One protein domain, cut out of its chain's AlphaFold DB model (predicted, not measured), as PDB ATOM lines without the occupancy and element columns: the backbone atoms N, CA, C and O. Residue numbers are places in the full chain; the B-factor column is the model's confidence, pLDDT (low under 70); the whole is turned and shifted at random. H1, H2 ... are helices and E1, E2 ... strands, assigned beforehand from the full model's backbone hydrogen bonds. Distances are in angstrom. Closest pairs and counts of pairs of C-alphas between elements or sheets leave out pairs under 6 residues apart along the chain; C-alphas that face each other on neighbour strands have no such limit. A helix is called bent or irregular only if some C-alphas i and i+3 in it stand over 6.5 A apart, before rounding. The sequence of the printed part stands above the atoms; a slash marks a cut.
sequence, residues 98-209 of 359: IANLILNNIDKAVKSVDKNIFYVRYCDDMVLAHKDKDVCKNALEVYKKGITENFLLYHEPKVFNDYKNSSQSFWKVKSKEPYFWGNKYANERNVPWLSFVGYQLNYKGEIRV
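What this domain is: This is residues 98 to 209 of the 359 residues of the protein "Reverse transcriptase domain-containing protein" of Polaribacter sejongensis (UniProt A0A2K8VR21). At one end of the model, two helices, H1 and H2, lie side by side, run opposite ways and cover one face of the strand hairpin E1 E2. A small sheet, the meander E3 E4 E5, has its strand E3 beside E2, and two long links carry the chain out to H3 at the other end and back to E3. The printed part has 112 residues, with three named helices and five named strands in the order H1 E1 E2 H2 H3 E3 E4 E5; both sheets, E1 E2 and E3 E4 E5, are antiparallel, and the class is mixed, helices and strands. The whole is compact, with a radius of gyration of the C-alphas of 14.4 A, though its spans of 41 by 27 by 24 A make it only just elongated.

How they stand to each other: H1, residues 98 to 111, and H2, residues 133 to 149, touch; their closest C-alphas, those of Ile 106 and Gly 146, are 5.2 A apart. They run opposite ways at a shallow tilt of 33 degrees, only just short of steep. E1, residues 118 to 122, and E2, residues 125 to 129, form an antiparallel hairpin, with N 120 and O 127 within hydrogen-bond range at 3.0 A. The closest C-alphas of H1 and E1 are those of Lys 111 and Tyr 119, 6.7 A apart; those of E2 and H2 are Ala 129 and Cys 136, 6.3 A apart. H3, residues 163 to 172, touches no helix. E3, residues 193 to 196, and E4, residues 199 to 202, form an antiparallel hairpin, with N 194 and O 201 at 2.8 A. E4 and E5, residues 207 to 209, form another, with N 200 and O 208 at 2.8 A; these three strands make a meander, each the antiparallel neighbour of the one before. H3 is not on this sheet. The closest C-alphas of E2 and E3, Val 127 and Phe 196, are 7.3 A apart. In H2 every O i to N i+4 pair is within hydrogen-bond range; in H1 7 of 10 are, in H3 4 of 6.

Where its parts are: H1 begins at C-alpha 98, (15.759, 15.915, -26.012), and is 20.2 A long; E1 and E2 measure 13.7 A and 13.8 A. H2 is 24.3 A long and ends at C-alpha 149, (23.115, 2.210, -28.794). H3 measures 12.3 A, E3 9.9 A, E4 10.0 A and E5 7.1 A, ending at C-alpha 209, (26.124, 18.641, 1.562). H1 and H3 are irregular: C-alphas 102 and 105 are 7.0 A apart, C-alphas 165 and 168 8.5 A.

The domain as a whole: The two C-alphas farthest apart, those of Ile 98 and Ala 186, are 43.7 A apart. The links H2 to H3, residues 150 to 162, and H3 to E3, residues 173 to 192, are long. The printed part has no cut; its mean pLDDT is 93.7, and no printed residue is under 70.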
ATOM      1  N   ILE A  98      14.940  16.834 -25.206       93.81
ATOM      2  CA  ILE A  98      15.759  15.915 -26.012       93.81
ATOM      3  C   ILE A  98      16.626  15.017 -25.124       93.81
ATOM      4  O   ILE A  98      16.665  13.806 -25.335       93.81
ATOM      5  N   ALA A  99      17.278  15.582 -24.102       91.88
ATOM      6  CA  ALA A  99      18.097  14.812 -23.167       91.88
ATOM      7  C   ALA A  99      17.289  13.738 -22.418       91.88
ATOM      8  O   ALA A  99      17.786  12.643 -22.173       91.88
ATOM      9  N   ASN A 100      16.028  14.018 -22.076       93.94
ATOM     10  CA  ASN A 100      15.158  13.021 -21.457       93.94
ATOM     11  C   ASN A 100      14.592  12.024 -22.466       93.94
ATOM     12  O   ASN A 100      14.496  10.844 -22.145       93.94
ATOM     13  N   LEU A 101      14.250  12.479 -23.669       94.81
ATOM     14  CA  LEU A 101      13.740  11.643 -24.749       94.81
ATOM     15  C   LEU A 101      14.746  10.546 -25.113       94.81
ATOM     16  O   LEU A 101      14.385   9.372 -25.124       94.81
ATOM     17  N   ILE A 102      16.011  10.921 -25.340       94.81
ATOM     18  CA  ILE A 102      17.058   9.972 -25.730       94.81
ATOM     19  C   ILE A 102      17.389   8.976 -24.613       94.81
ATOM     20  O   ILE A 102      17.766   7.856 -24.904       94.81
ATOM     21  N   LEU A 103      17.235   9.337 -23.337       95.75
ATOM     22  CA  LEU A 103      17.538   8.436 -22.214       95.75
ATOM     23  C   LEU A 103      16.327   7.597 -21.767       95.75
ATOM     24  O   LEU A 103      16.486   6.656 -20.994       95.75
ATOM     25  N   ASN A 104      15.121   7.898 -22.254       95.31
ATOM     26  CA  ASN A 104      13.881   7.270 -21.793       95.31
ATOM     27  C   ASN A 104      13.829   5.756 -22.068       95.31
ATOM     28  O   ASN A 104      13.360   4.991 -21.226       95.31
ATOM     29  N   ASN A 105      14.310   5.304 -23.231       94.69
ATOM     30  CA  ASN A 105      14.386   3.872 -23.544       94.69
ATOM     31  C   ASN A 105      15.367   3.143 -22.612       94.69
ATOM     32  O   ASN A 105      15.043   2.068 -22.109       94.69
ATOM     33  N   ILE A 106      16.514   3.762 -22.314       96.50
ATOM     34  CA  ILE A 106      17.509   3.239 -21.369       96.50
ATOM     35  C   ILE A 106      16.901   3.139 -19.968       96.50
ATOM     36  O   ILE A 106      17.008   2.102 -19.316       96.50
ATOM     37  N   ASP A 107      16.201   4.183 -19.517       97.12
ATOM     38  CA  ASP A 107      15.550   4.205 -18.207       97.12
ATOM     39  C   ASP A 107      14.517   3.077 -18.061       97.12
ATOM     40  O   ASP A 107      14.462   2.415 -17.021       97.12
ATOM     41  N   LYS A 108      13.700   2.845 -19.103       96.00
ATOM     42  CA  LYS A 108      12.739   1.731 -19.149       96.00
ATOM     43  C   LYS A 108      13.468   0.382 -19.077       96.00
ATOM     44  O   LYS A 108      13.082  -0.462 -18.270       96.00
ATOM     45  N   ALA A 109      14.536   0.206 -19.858       97.62
ATOM     46  CA  ALA A 109      15.311  -1.033 -19.910       97.62
ATOM     47  C   ALA A 109      15.977  -1.366 -18.562       97.62
ATOM     48  O   ALA A 109      15.868  -2.493 -18.082       97.62
ATOM     49  N   VAL A 110      16.589  -0.381 -17.897       97.75
ATOM     50  CA  VAL A 110      17.196  -0.566 -16.568       97.75
ATOM     51  C   VAL A 110      16.147  -0.956 -15.528       97.75
ATOM     52  O   VAL A 110      16.368  -1.875 -14.743       97.75
ATOM     53  N   LYS A 111      14.976  -0.305 -15.537       97.31
ATOM     54  CA  LYS A 111      13.880  -0.633 -14.611       97.31
ATOM     55  C   LYS A 111      13.269  -2.014 -14.859       97.31
ATOM     56  O   LYS A 111      12.730  -2.595 -13.925       97.31
ATOM     57  N   SER A 112      13.350  -2.545 -16.080       97.50
ATOM     58  CA  SER A 112      12.871  -3.900 -16.386       97.50
ATOM     59  C   SER A 112      13.812  -5.023 -15.941       97.50
ATOM     60  O   SER A 112      13.405  -6.179 -15.983       97.50
ATOM     61  N   VAL A 113      15.040  -4.709 -15.503       97.69
ATOM     62  CA  VAL A 113      16.016  -5.726 -15.072       97.69
ATOM     63  C   VAL A 113      15.536  -6.487 -13.838       97.69
ATOM     64  O   VAL A 113      15.635  -7.709 -13.800       97.69
ATOM     65  N   ASP A 114      15.023  -5.776 -12.834       97.88
ATOM     66  CA  ASP A 114      14.432  -6.374 -11.637       97.88
ATOM     67  C   ASP A 114      13.387  -5.428 -11.040       97.88
ATOM     68  O   ASP A 114      13.599  -4.220 -10.956       97.88
ATOM     69  N   LYS A 115      12.266  -5.975 -10.564       95.38
ATOM     70  CA  LYS A 115      11.167  -5.190  -9.974       95.38
ATOM     71  C   LYS A 115      11.558  -4.403  -8.714       95.38
ATOM     72  O   LYS A 115      10.879  -3.443  -8.363       95.38
ATOM     73  N   ASN A 116      12.611  -4.820  -8.013       96.69
ATOM     74  CA  ASN A 116      13.102  -4.217  -6.778       96.69
ATOM     75  C   ASN A 116      14.317  -3.309  -7.007       96.69
ATOM     76  O   ASN A 116      14.908  -2.835  -6.030       96.69
ATOM     77  N   ILE A 117      14.727  -3.075  -8.259       97.81
ATOM     78  CA  ILE A 117      15.829  -2.159  -8.537       97.81
ATOM     79  C   ILE A 117      15.432  -0.725  -8.188       97.81
ATOM     80  O   ILE A 117      14.417  -0.195  -8.641       97.81
ATOM     81  N   PHE A 118      16.262  -0.067  -7.386       97.25
ATOM     82  CA  PHE A 118      16.151   1.367  -7.189       97.25
ATOM     83  C   PHE A 118      16.957   2.057  -8.284       97.25
ATOM     84  O   PHE A 118      18.182   1.968  -8.292       97.25
ATOM     85  N   TYR A 119      16.274   2.744  -9.195       97.38
ATOM     86  CA  TYR A 119      16.901   3.523 -10.256       97.38
ATOM     87  C   TYR A 119      16.288   4.920 -10.325       97.38
ATOM     88  O   TYR A 119      15.079   5.077 -10.523       97.38
ATOM     89  N   VAL A 120      17.137   5.934 -10.165       95.62
ATOM     90  CA  VAL A 120      16.768   7.347 -10.274       95.62
ATOM     91  C   VAL A 120      17.782   8.083 -11.135       95.62
ATOM     92  O   VAL A 120      18.986   7.851 -11.030       95.62
ATOM     93  N   ARG A 121      17.289   9.002 -11.964       95.12
ATOM     94  CA  ARG A 121      18.099   9.836 -12.849       95.12
ATOM     95  C   ARG A 121      17.670  11.292 -12.719       95.12
ATOM     96  O   ARG A 121      16.480  11.592 -12.660       95.12
ATOM     97  N   TYR A 122      18.648  12.183 -12.668       91.44
ATOM     98  CA  TYR A 122      18.487  13.624 -12.728       91.44
ATOM     99  C   TYR A 122      19.373  14.143 -13.860       91.44
ATOM    100  O   TYR A 122      20.584  14.257 -13.699       91.44
ATOM    101  N   CYS A 123      18.765  14.424 -15.015       87.50
ATOM    102  CA  CYS A 123      19.486  14.717 -16.256       87.50
ATOM    103  C   CYS A 123      20.490  13.601 -16.610       87.50
ATOM    104  O   CYS A 123      20.065  12.501 -16.956       87.50
ATOM    105  N   ASP A 124      21.787  13.876 -16.542       87.69
ATOM    106  CA  ASP A 124      22.894  12.959 -16.821       87.69
ATOM    107  C   ASP A 124      23.380  12.190 -15.579       87.69
ATOM    108  O   ASP A 124      23.974  11.119 -15.711       87.69
ATOM    109  N   ASP A 125      23.097  12.691 -14.373       91.94
ATOM    110  CA  ASP A 125      23.426  12.016 -13.120       91.94
ATOM    111  C   ASP A 125      22.414  10.900 -12.833       91.94
ATOM    112  O   ASP A 125      21.206  11.135 -12.772       91.94
ATOM    113  N   MET A 126      22.887   9.683 -12.556       95.06
ATOM    114  CA  MET A 126      22.029   8.565 -12.150       95.06
ATOM    115  C   MET A 126      22.562   7.830 -10.922       95.06
ATOM    116  O   MET A 126      23.757   7.843 -10.620       95.06
ATOM    117  N   VAL A 127      21.644   7.201 -10.193       95.94
ATOM    118  CA  VAL A 127      21.932   6.276  -9.100       95.94
ATOM    119  C   VAL A 127      21.142   5.008  -9.344       95.94
ATOM    120  O   VAL A 127      19.927   5.049  -9.546       95.94
ATOM    121  N   LEU A 128      21.844   3.885  -9.241       96.19
ATOM    122  CA  LEU A 128      21.253   2.561  -9.218       96.19
ATOM    123  C   LEU A 128      21.645   1.853  -7.914       96.19
ATOM    124  O   LEU A 128      22.770   2.000  -7.430       96.19
ATOM    125  N   ALA A 129      20.712   1.128  -7.312       96.62
ATOM    126  CA  ALA A 129      20.960   0.360  -6.103       96.62
ATOM    127  C   ALA A 129      20.074  -0.884  -6.060       96.62
ATOM    128  O   ALA A 129      18.898  -0.857  -6.425       96.62
ATOM    129  N   HIS A 130      20.647  -1.975  -5.569       97.44
ATOM    130  CA  HIS A 130      19.951  -3.231  -5.350       97.44
ATOM    131  C   HIS A 130      20.641  -4.000  -4.213       97.44
ATOM    132  O   HIS A 130      21.814  -3.754  -3.921       97.44
ATOM    133  N   LYS A 131      19.917  -4.905  -3.542       96.00
ATOM    134  CA  LYS A 131      20.485  -5.736  -2.461       96.00
ATOM    135  C   LYS A 131      21.430  -6.810  -3.003       96.00
ATOM    136  O   LYS A 131      22.418  -7.141  -2.357       96.00
ATOM    137  N   ASP A 132      21.114  -7.321  -4.186       96.50
ATOM    138  CA  ASP A 132      21.945  -8.249  -4.945       96.50
ATOM    139  C   ASP A 132      22.913  -7.479  -5.856       96.50
ATOM    140  O   ASP A 132      22.501  -6.621  -6.646       96.50
ATOM    141  N   LYS A 133      24.201  -7.804  -5.733       94.25
ATOM    142  CA  LYS A 133      25.296  -7.209  -6.498       94.25
ATOM    143  C   LYS A 133      25.219  -7.552  -7.984       94.25
ATOM    144  O   LYS A 133      25.561  -6.696  -8.798       94.25
ATOM    145  N   ASP A 134      24.802  -8.759  -8.343       96.38
ATOM    146  CA  ASP A 134      24.825  -9.213  -9.732       96.38
ATOM    147  C   ASP A 134      23.674  -8.597 -10.529       96.38
ATOM    148  O   ASP A 134      23.881  -8.151 -11.656       96.38
ATOM    149  N   VAL A 135      22.513  -8.395  -9.898       97.44
ATOM    150  CA  VAL A 135      21.422  -7.576 -10.458       97.44
ATOM    151  C   VAL A 135      21.882  -6.132 -10.691       97.44
ATOM    152  O   VAL A 135      21.639  -5.558 -11.751       97.44
ATOM    153  N   CYS A 136      22.593  -5.550  -9.720       96.19
ATOM    154  CA  CYS A 136      23.142  -4.194  -9.802       96.19
ATOM    155  C   CYS A 136      24.135  -4.060 -10.977       96.19
ATOM    156  O   CYS A 136      24.081  -3.100 -11.746       96.19
ATOM    157  N   LYS A 137      25.009  -5.057 -11.161       96.69
ATOM    158  CA  LYS A 137      25.934  -5.129 -12.300       96.69
ATOM    159  C   LYS A 137      25.212  -5.291 -13.631       96.69
ATOM    160  O   LYS A 137      25.513  -4.554 -14.561       96.69
ATOM    161  N   ASN A 138      24.249  -6.207 -13.715       97.94
ATOM    162  CA  ASN A 138      23.468  -6.417 -14.932       97.94
ATOM    163  C   ASN A 138      22.764  -5.122 -15.363       97.94
ATOM    164  O   ASN A 138      22.844  -4.712 -16.516       97.94
ATOM    165  N   ALA A 139      22.155  -4.409 -14.414       98.00
ATOM    166  CA  ALA A 139      21.526  -3.122 -14.677       98.00
ATOM    167  C   ALA A 139      22.504  -2.040 -15.161       98.00
ATOM    168  O   ALA A 139      22.152  -1.255 -16.043       98.00
ATOM    169  N   LEU A 140      23.730  -2.003 -14.629       97.56
ATOM    170  CA  LEU A 140      24.771  -1.103 -15.129       97.56
ATOM    171  C   LEU A 140      25.176  -1.446 -16.570       97.56
ATOM    172  O   LEU A 140      25.321  -0.539 -17.386       97.56
ATOM    173  N   GLU A 141      25.318  -2.730 -16.904       97.81
ATOM    174  CA  GLU A 141      25.636  -3.156 -18.272       97.81
ATOM    175  C   GLU A 141      24.497  -2.849 -19.252       97.81
ATOM    176  O   GLU A 141      24.754  -2.335 -20.340       97.81
ATOM    177  N   VAL A 142      23.235  -3.048 -18.850       98.12
ATOM    178  CA  VAL A 142      22.061  -2.618 -19.631       98.12
ATOM    179  C   VAL A 142      22.093  -1.108 -19.876       98.12
ATOM    180  O   VAL A 142      21.872  -0.668 -21.004       98.12
ATOM    181  N   TYR A 143      22.431  -0.311 -18.857       97.44
ATOM    182  CA  TYR A 143      22.581   1.136 -19.012       97.44
ATOM    183  C   TYR A 143      23.696   1.487 -20.011       97.44
ATOM    184  O   TYR A 143      23.459   2.238 -20.954       97.44
ATOM    185  N   LYS A 144      24.899   0.917 -19.857       96.81
ATOM    186  CA  LYS A 144      26.051   1.160 -20.753       96.81
ATOM    187  C   LYS A 144      25.755   0.773 -22.200       96.81
ATOM    188  O   LYS A 144      26.122   1.507 -23.124       96.81
ATOM    189  N   LYS A 145      25.074  -0.359 -22.391       96.94
ATOM    190  CA  LYS A 145      24.621  -0.820 -23.702       96.94
ATOM    191  C   LYS A 145      23.673   0.203 -24.324       96.94
ATOM    192  O   LYS A 145      23.967   0.689 -25.409       96.94
ATOM    193  N   GLY A 146      22.633   0.619 -23.599       96.31
ATOM    194  CA  GLY A 146      21.680   1.621 -24.083       96.31
ATOM    195  C   GLY A 146      22.322   2.977 -24.401       96.31
ATOM    196  O   GLY A 146      21.962   3.616 -25.383       96.31
ATOM    197  N   ILE A 147      23.316   3.413 -23.618       95.88
ATOM    198  CA  ILE A 147      24.074   4.647 -23.893       95.88
ATOM    199  C   ILE A 147      24.840   4.527 -25.218       95.88
ATOM    200  O   ILE A 147      24.806   5.450 -26.030       95.88
ATOM    201  N   THR A 148      25.483   3.381 -25.454       94.94
ATOM    202  CA  THR A 148      26.227   3.116 -26.696       94.94
ATOM    203  C   THR A 148      25.288   3.016 -27.900       94.94
ATOM    204  O   THR A 148      25.545   3.632 -28.927       94.94
ATOM    205  N   GLU A 149      24.161   2.312 -27.760       94.44
ATOM    206  CA  GLU A 149      23.115   2.210 -28.794       94.44
ATOM    207  C   GLU A 149      22.482   3.567 -29.130       94.44
ATOM    208  O   GLU A 149      21.962   3.757 -30.226       94.44
ATOM    209  N   ASN A 150      22.556   4.525 -28.201       94.88
ATOM    210  CA  ASN A 150      22.096   5.891 -28.401       94.88
ATOM    211  C   ASN A 150      23.175   6.871 -28.885       94.88
ATOM    212  O   ASN A 150      22.935   8.082 -28.905       94.88
ATOM    213  N   PHE A 151      24.347   6.376 -29.289       94.44
ATOM    214  CA  PHE A 151      25.470   7.192 -29.756       94.44
ATOM    215  C   PHE A 151      25.917   8.248 -28.727       94.44
ATOM    216  O   PHE A 151      26.230   9.402 -29.052       94.44
ATOM    217  N   LEU A 152      25.899   7.869 -27.445       94.38
ATOM    218  CA  LEU A 152      26.327   8.699 -26.323       94.38
ATOM    219  C   LEU A 152      27.627   8.171 -25.711       94.38
ATOM    220  O   LEU A 152      27.920   6.979 -25.727       94.38
ATOM    221  N   LEU A 153      28.428   9.076 -25.158       92.88
ATOM    222  CA  LEU A 153      29.655   8.720 -24.452       92.88
ATOM    223  C   LEU A 153      29.386   8.622 -22.952       92.88
ATOM    224  O   LEU A 153      28.587   9.375 -22.395       92.88
ATOM    225  N   TYR A 154      30.102   7.723 -22.286       92.88
ATOM    226  CA  TYR A 154      30.130   7.627 -20.833       92.88
ATOM    227  C   TYR A 154      31.560   7.382 -20.358       92.88
ATOM    228  O   TYR A 154      32.403   6.862 -21.084       92.88
ATOM    229  N   HIS A 155      31.843   7.757 -19.114       91.88
ATOM    230  CA  HIS A 155      33.112   7.411 -18.487       91.88
ATOM    231  C   HIS A 155      33.063   5.969 -17.993       91.88
ATOM    232  O   HIS A 155      32.137   5.623 -17.255       91.88
ATOM    233  N   GLU A 156      34.067   5.166 -18.344       92.81
ATOM    234  CA  GLU A 156      34.136   3.767 -17.919       92.81
ATOM    235  C   GLU A 156      34.084   3.646 -16.383       92.81
ATOM    236  O   GLU A 156      34.865   4.310 -15.679       92.81
ATOM    237  N   PRO A 157      33.142   2.850 -15.837       94.44
ATOM    238  CA  PRO A 157      33.047   2.631 -14.404       94.44
ATOM    239  C   PRO A 157      34.307   1.954 -13.858       94.44
ATOM    240  O   PRO A 157      34.875   1.058 -14.474       94.44
ATOM    241  N   LYS A 158      34.767   2.386 -12.677       93.81
ATOM    242  CA  LYS A 158      35.936   1.774 -12.022       93.81
ATOM    243  C   LYS A 158      35.540   0.991 -10.779       93.81
ATOM    244  O   LYS A 158      34.762   1.483  -9.955       93.81
ATOM    245  N   VAL A 159      36.136  -0.194 -10.629       90.94
ATOM    246  CA  VAL A 159      36.086  -1.000  -9.401       90.94
ATOM    247  C   VAL A 159      36.905  -0.321  -8.316       90.94
ATOM    248  O   VAL A 159      37.918   0.330  -8.583       90.94
ATOM    249  N   PHE A 160      36.474  -0.490  -7.073       87.00
ATOM    250  CA  PHE A 160      37.163   0.087  -5.944       87.00
ATOM    251  C   PHE A 160      37.203  -0.870  -4.753       87.00
ATOM    252  O   PHE A 160      36.169  -1.367  -4.313       87.00
ATOM    253  N   ASN A 161      38.416  -1.120  -4.251       85.56
ATOM    254  CA  ASN A 161      38.681  -2.182  -3.279       85.56
ATOM    255  C   ASN A 161      39.038  -1.678  -1.872       85.56
ATOM    256  O   ASN A 161      38.975  -2.464  -0.937       85.56
ATOM    257  N   ASP A 162      39.392  -0.402  -1.694       88.38
ATOM    258  CA  ASP A 162      39.810   0.116  -0.383       88.38
ATOM    259  C   ASP A 162      39.383   1.574  -0.177       88.38
ATOM    260  O   ASP A 162      40.100   2.531  -0.475       88.38
ATOM    261  N   TYR A 163      38.192   1.756   0.382       91.38
ATOM    262  CA  TYR A 163      37.679   3.067   0.768       91.38
ATOM    263  C   TYR A 163      38.298   3.616   2.027       91.38
ATOM    264  O   TYR A 163      38.427   4.838   2.158       91.38
ATOM    265  N   LYS A 164      38.673   2.745   2.956       88.44
ATOM    266  CA  LYS A 164      39.176   3.171   4.252       88.44
ATOM    267  C   LYS A 164      40.462   3.979   4.092       88.44
ATOM    268  O   LYS A 164      40.528   5.074   4.655       88.44
ATOM    269  N   ASN A 165      41.407   3.496   3.287       89.38
ATOM    270  CA  ASN A 165      42.703   4.149   3.101       89.38
ATOM    271  C   ASN A 165      42.736   5.048   1.855       89.38
ATOM    272  O   ASN A 165      43.428   6.063   1.855       89.38
ATOM    273  N   SER A 166      41.930   4.753   0.826       89.88
ATOM    274  CA  SER A 166      41.983   5.464  -0.462       89.88
ATOM    275  C   SER A 166      40.714   6.252  -0.820       89.88
ATOM    276  O   SER A 166      40.428   6.491  -1.991       89.88
ATOM    277  N   SER A 167      39.940   6.738   0.159       89.81
ATOM    278  CA  SER A 167      38.682   7.471  -0.115       89.81
ATOM    279  C   SER A 167      38.804   8.631  -1.120       89.81
ATOM    280  O   SER A 167      37.854   8.922  -1.846       89.81
ATOM    281  N   GLN A 168      39.962   9.295  -1.206       90.19
ATOM    282  CA  GLN A 168      40.166  10.406  -2.136       90.19
ATOM    283  C   GLN A 168      40.172   9.955  -3.602       90.19
ATOM    284  O   GLN A 168      39.654  10.679  -4.451       90.19
ATOM    285  N   SER A 169      40.724   8.778  -3.921       90.56
ATOM    286  CA  SER A 169      40.709   8.265  -5.295       90.56
ATOM    287  C   SER A 169      39.295   7.866  -5.709       90.56
ATOM    288  O   SER A 169      38.871   8.231  -6.802       90.56
ATOM    289  N   PHE A 170      38.507   7.279  -4.801       92.06
ATOM    290  CA  PHE A 170      37.084   7.003  -5.031       92.06
ATOM    291  C   PHE A 170      36.290   8.253  -5.443       92.06
ATOM    292  O   PHE A 170      35.490   8.213  -6.378       92.06
ATOM    293  N   TRP A 171      36.514   9.387  -4.770       90.69
ATOM    294  CA  TRP A 171      35.796  10.633  -5.070       90.69
ATOM    295  C   TRP A 171      36.275  11.352  -6.336       90.69
ATOM    296  O   TRP A 171      35.540  12.200  -6.846       90.69
ATOM    297  N   LYS A 172      37.476  11.037  -6.835       90.06
ATOM    298  CA  LYS A 172      37.999  11.563  -8.107       90.06
ATOM    299  C   LYS A 172      37.369  10.876  -9.319       90.06
ATOM    300  O   LYS A 172      37.259  11.498 -10.371       90.06
ATOM    301  N   VAL A 173      36.953   9.619  -9.184       91.38
ATOM    302  CA  VAL A 173      36.329   8.871 -10.279       91.38
ATOM    303  C   VAL A 173      34.892   9.354 -10.509       91.38
ATOM    304  O   VAL A 173      34.114   9.480  -9.557       91.38
ATOM    305  N   LYS A 174      34.531   9.591 -11.777       89.25
ATOM    306  CA  LYS A 174      33.177   9.981 -12.195       89.25
ATOM    307  C   LYS A 174      32.195   8.804 -12.074       89.25
ATOM    308  O   LYS A 174      31.392   8.803 -11.141       89.25
ATOM    309  N   SER A 175      32.347   7.777 -12.910       92.94
ATOM    310  CA  SER A 175      31.507   6.565 -12.915       92.94
ATOM    311  C   SER A 175      32.076   5.460 -12.029       92.94
ATOM    312  O   SER A 175      33.276   5.196 -12.040       92.94
ATOM    313  N   LYS A 176      31.226   4.791 -11.254       93.94
ATOM    314  CA  LYS A 176      31.650   3.777 -10.276       93.94
ATOM    315  C   LYS A 176      30.971   2.456 -10.591       93.94
ATOM    316  O   LYS A 176      29.769   2.447 -10.833       93.94
ATOM    317  N   GLU A 177      31.737   1.373 -10.549       94.75
ATOM    318  CA  GLU A 177      31.173   0.020 -10.527       94.75
ATOM    319  C   GLU A 177      30.336  -0.189  -9.255       94.75
ATOM    320  O   GLU A 177      30.579   0.502  -8.254       94.75
ATOM    321  N   PRO A 178      29.383  -1.139  -9.234       94.88
ATOM    322  CA  PRO A 178      28.601  -1.441  -8.048       94.88
ATOM    323  C   PRO A 178      29.489  -1.747  -6.842       94.88
ATOM    324  O   PRO A 178      30.322  -2.659  -6.855       94.88
ATOM    325  N   TYR A 179      29.282  -0.983  -5.775       94.56
ATOM    326  CA  TYR A 179      30.001  -1.097  -4.513       94.56
ATOM    327  C   TYR A 179      29.022  -1.308  -3.361       94.56
ATOM    328  O   TYR A 179      27.853  -0.928  -3.430       94.56
ATOM    329  N   PHE A 180      29.506  -1.893  -2.266       94.75
ATOM    330  CA  PHE A 180      28.677  -2.093  -1.086       94.75
ATOM    331  C   PHE A 180      28.530  -0.781  -0.306       94.75
ATOM    332  O   PHE A 180      29.513  -0.209   0.180       94.75
ATOM    333  N   TRP A 181      27.294  -0.299  -0.188       95.00
ATOM    334  CA  TRP A 181      26.966   0.909   0.562       95.00
ATOM    335  C   TRP A 181      26.764   0.569   2.044       95.00
ATOM    336  O   TRP A 181      25.729   0.039   2.441       95.00
ATOM    337  N   GLY A 182      27.773   0.835   2.877       94.94
ATOM    338  CA  GLY A 182      27.786   0.342   4.254       94.94
ATOM    339  C   GLY A 182      28.903   0.893   5.135       94.94
ATOM    340  O   GLY A 182      29.604   1.849   4.798       94.94
ATOM    341  N   ASN A 183      29.081   0.285   6.308       93.88
ATOM    342  CA  ASN A 183      30.066   0.738   7.284       93.88
ATOM    343  C   ASN A 183      31.510   0.445   6.830       93.88
ATOM    344  O   ASN A 183      31.929  -0.714   6.833       93.88
ATOM    345  N   LYS A 184      32.292   1.496   6.544       91.94
ATOM    346  CA  LYS A 184      33.723   1.408   6.179       91.94
ATOM    347  C   LYS A 184      34.637   0.781   7.239       91.94
ATOM    348  O   LYS A 184      35.771   0.434   6.935       91.94
ATOM    349  N   TYR A 185      34.193   0.713   8.496       91.38
ATOM    350  CA  TYR A 185      34.960   0.081   9.574       91.38
ATOM    351  C   TYR A 185      34.669  -1.418   9.698       91.38
ATOM    352  O   TYR A 185      35.463  -2.122  10.305       91.38
ATOM    353  N   ALA A 186      33.560  -1.897   9.122       93.00
ATOM    354  CA  ALA A 186      33.243  -3.322   9.073       93.00
ATOM    355  C   ALA A 186      33.983  -4.029   7.928       93.00
ATOM    356  O   ALA A 186      34.384  -5.177   8.061       93.00
ATOM    357  N   ASN A 187      34.173  -3.339   6.802       91.12
ATOM    358  CA  ASN A 187      34.975  -3.810   5.681       91.12
ATOM    359  C   ASN A 187      35.529  -2.592   4.936       91.12
ATOM    360  O   ASN A 187      34.802  -1.623   4.704       91.12
ATOM    361  N   GLU A 188      36.805  -2.627   4.563       89.56
ATOM    362  CA  GLU A 188      37.479  -1.530   3.864       89.56
ATOM    363  C   GLU A 188      36.900  -1.244   2.471       89.56
ATOM    364  O   GLU A 188      36.959  -0.104   2.014       89.56
ATOM    365  N   ARG A 189      36.253  -2.231   1.836       89.69
ATOM    366  CA  ARG A 189      35.526  -2.080   0.562       89.69
ATOM    367  C   ARG A 189      34.222  -1.299   0.704       89.69
ATOM    368  O   ARG A 189      33.683  -0.821  -0.294       89.69
ATOM    369  N   ASN A 190      33.698  -1.178   1.922       94.19
ATOM    370  CA  ASN A 190      32.409  -0.542   2.146       94.19
ATOM    371  C   ASN A 190      32.525   0.971   2.003       94.19
ATOM    372  O   ASN A 190      33.319   1.637   2.675       94.19
ATOM    373  N   VAL A 191      31.645   1.531   1.186       95.38
ATOM    374  CA  VAL A 191      31.534   2.971   0.997       95.38
ATOM    375  C   VAL A 191      30.380   3.472   1.863       95.38
ATOM    376  O   VAL A 191      29.246   3.053   1.658       95.38
ATOM    377  N   PRO A 192      30.604   4.388   2.815       94.75
ATOM    378  CA  PRO A 192      29.556   4.805   3.736       94.75
ATOM    379  C   PRO A 192      28.678   5.931   3.203       94.75
ATOM    380  O   PRO A 192      27.624   6.160   3.782       94.75
ATOM    381  N   TRP A 193      29.097   6.643   2.153       94.31
ATOM    382  CA  TRP A 193      28.392   7.803   1.600       94.31
ATOM    383  C   TRP A 193      28.117   7.615   0.111       94.31
ATOM    384  O   TRP A 193      29.051   7.474  -0.674       94.31
ATOM    385  N   LEU A 194      26.851   7.720  -0.270       94.31
ATOM    386  CA  LEU A 194      26.389   7.886  -1.642       94.31
ATOM    387  C   LEU A 194      26.293   9.388  -1.940       94.31
ATOM    388  O   LEU A 194      25.884  10.150  -1.069       94.31
ATOM    389  N   SER A 195      26.690   9.843  -3.130       93.38
ATOM    390  CA  SER A 195      26.526  11.250  -3.543       93.38
ATOM    391  C   SER A 195      25.595  11.358  -4.734       93.38
ATOM    392  O   SER A 195      25.770  10.611  -5.688       93.38
ATOM    393  N   PHE A 196      24.663  12.307  -4.687       92.50
ATOM    394  CA  PHE A 196      23.712  12.557  -5.766       92.50
ATOM    395  C   PHE A 196      23.266  14.021  -5.742       92.50
ATOM    396  O   PHE A 196      22.919  14.532  -4.678       92.50
ATOM    397  N   VAL A 197      23.342  14.715  -6.885       89.50
ATOM    398  CA  VAL A 197      22.888  16.114  -7.067       89.50
ATOM    399  C   VAL A 197      23.374  17.059  -5.947       89.50
ATOM    400  O   VAL A 197      22.640  17.857  -5.374       89.50
ATOM    401  N   GLY A 198      24.646  16.928  -5.555       90.69
ATOM    402  CA  GLY A 198      25.275  17.753  -4.512       90.69
ATOM    403  C   GLY A 198      25.017  17.323  -3.059       90.69
ATOM    404  O   GLY A 198      25.778  17.735  -2.175       90.69
ATOM    405  N   TYR A 199      24.035  16.458  -2.807       92.12
ATOM    406  CA  TYR A 199      23.825  15.814  -1.512       92.12
ATOM    407  C   TYR A 199      24.766  14.623  -1.324       92.12
ATOM    408  O   TYR A 199      25.236  14.006  -2.284       92.12
ATOM    409  N   GLN A 200      25.026  14.277  -0.064       93.56
ATOM    410  CA  GLN A 200      25.599  12.995   0.321       93.56
ATOM    411  C   GLN A 200      24.717  12.328   1.374       93.56
ATOM    412  O   GLN A 200      24.454  12.923   2.418       93.56
ATOM    413  N   LEU A 201      24.315  11.090   1.107       92.44
ATOM    414  CA  LEU A 201      23.508  10.253   1.987       92.44
ATOM    415  C   LEU A 201      24.384   9.136   2.555       92.44
ATOM    416  O   LEU A 201      25.052   8.425   1.798       92.44
ATOM    417  N   ASN A 202      24.411   8.976   3.876       92.75
ATOM    418  CA  ASN A 202      25.137   7.873   4.490       92.75
ATOM    419  C   ASN A 202      24.285   6.595   4.584       92.75
ATOM    420  O   ASN A 202      23.058   6.653   4.552       92.75
ATOM    421  N   TYR A 203      24.933   5.449   4.792       91.88
ATOM    422  CA  TYR A 203      24.260   4.149   4.948       91.88
ATOM    423  C   TYR A 203      23.300   4.054   6.158       91.88
ATOM    424  O   TYR A 203      22.516   3.117   6.248       91.88
ATOM    425  N   LYS A 204      23.347   5.009   7.099       90.06
ATOM    426  CA  LYS A 204      22.418   5.147   8.239       90.06
ATOM    427  C   LYS A 204      21.279   6.147   7.968       90.06
ATOM    428  O   LYS A 204      20.463   6.398   8.858       90.06
ATOM    429  N   GLY A 205      21.218   6.755   6.785       87.75
ATOM    430  CA  GLY A 205      20.237   7.775   6.408       87.75
ATOM    431  C   GLY A 205      20.552   9.213   6.853       87.75
ATOM    432  O   GLY A 205      19.660  10.051   6.838       87.75
ATOM    433  N   GLU A 206      21.773   9.529   7.289       89.19
ATOM    434  CA  GLU A 206      22.218  10.915   7.503       89.19
ATOM    435  C   GLU A 206      22.453  11.608   6.162       89.19
ATOM    436  O   GLU A 206      23.088  11.041   5.271       89.19
ATOM    437  N   ILE A 207      22.005  12.855   6.041       90.62
ATOM    438  CA  ILE A 207      22.195  13.672   4.841       90.62
ATOM    439  C   ILE A 207      23.141  14.821   5.176       90.62
ATOM    440  O   ILE A 207      23.049  15.443   6.234       90.62
ATOM    441  N   ARG A 208      24.055  15.117   4.256       91.62
ATOM    442  CA  ARG A 208      24.908  16.303   4.307       91.62
ATOM    443  C   ARG A 208      25.120  16.872   2.913       91.62
ATOM    444  O   ARG A 208      24.863  16.205   1.915       91.62
ATOM    445  N   VAL A 209      25.689  18.066   2.838       93.06
ATOM    446  CA  VAL A 209      26.124  18.641   1.562       93.06
ATOM    447  C   VAL A 209      27.539  18.177   1.223       93.06
ATOM    448  O   VAL A 209      28.398  18.052   2.102       93.06
TER     449      VAL A 209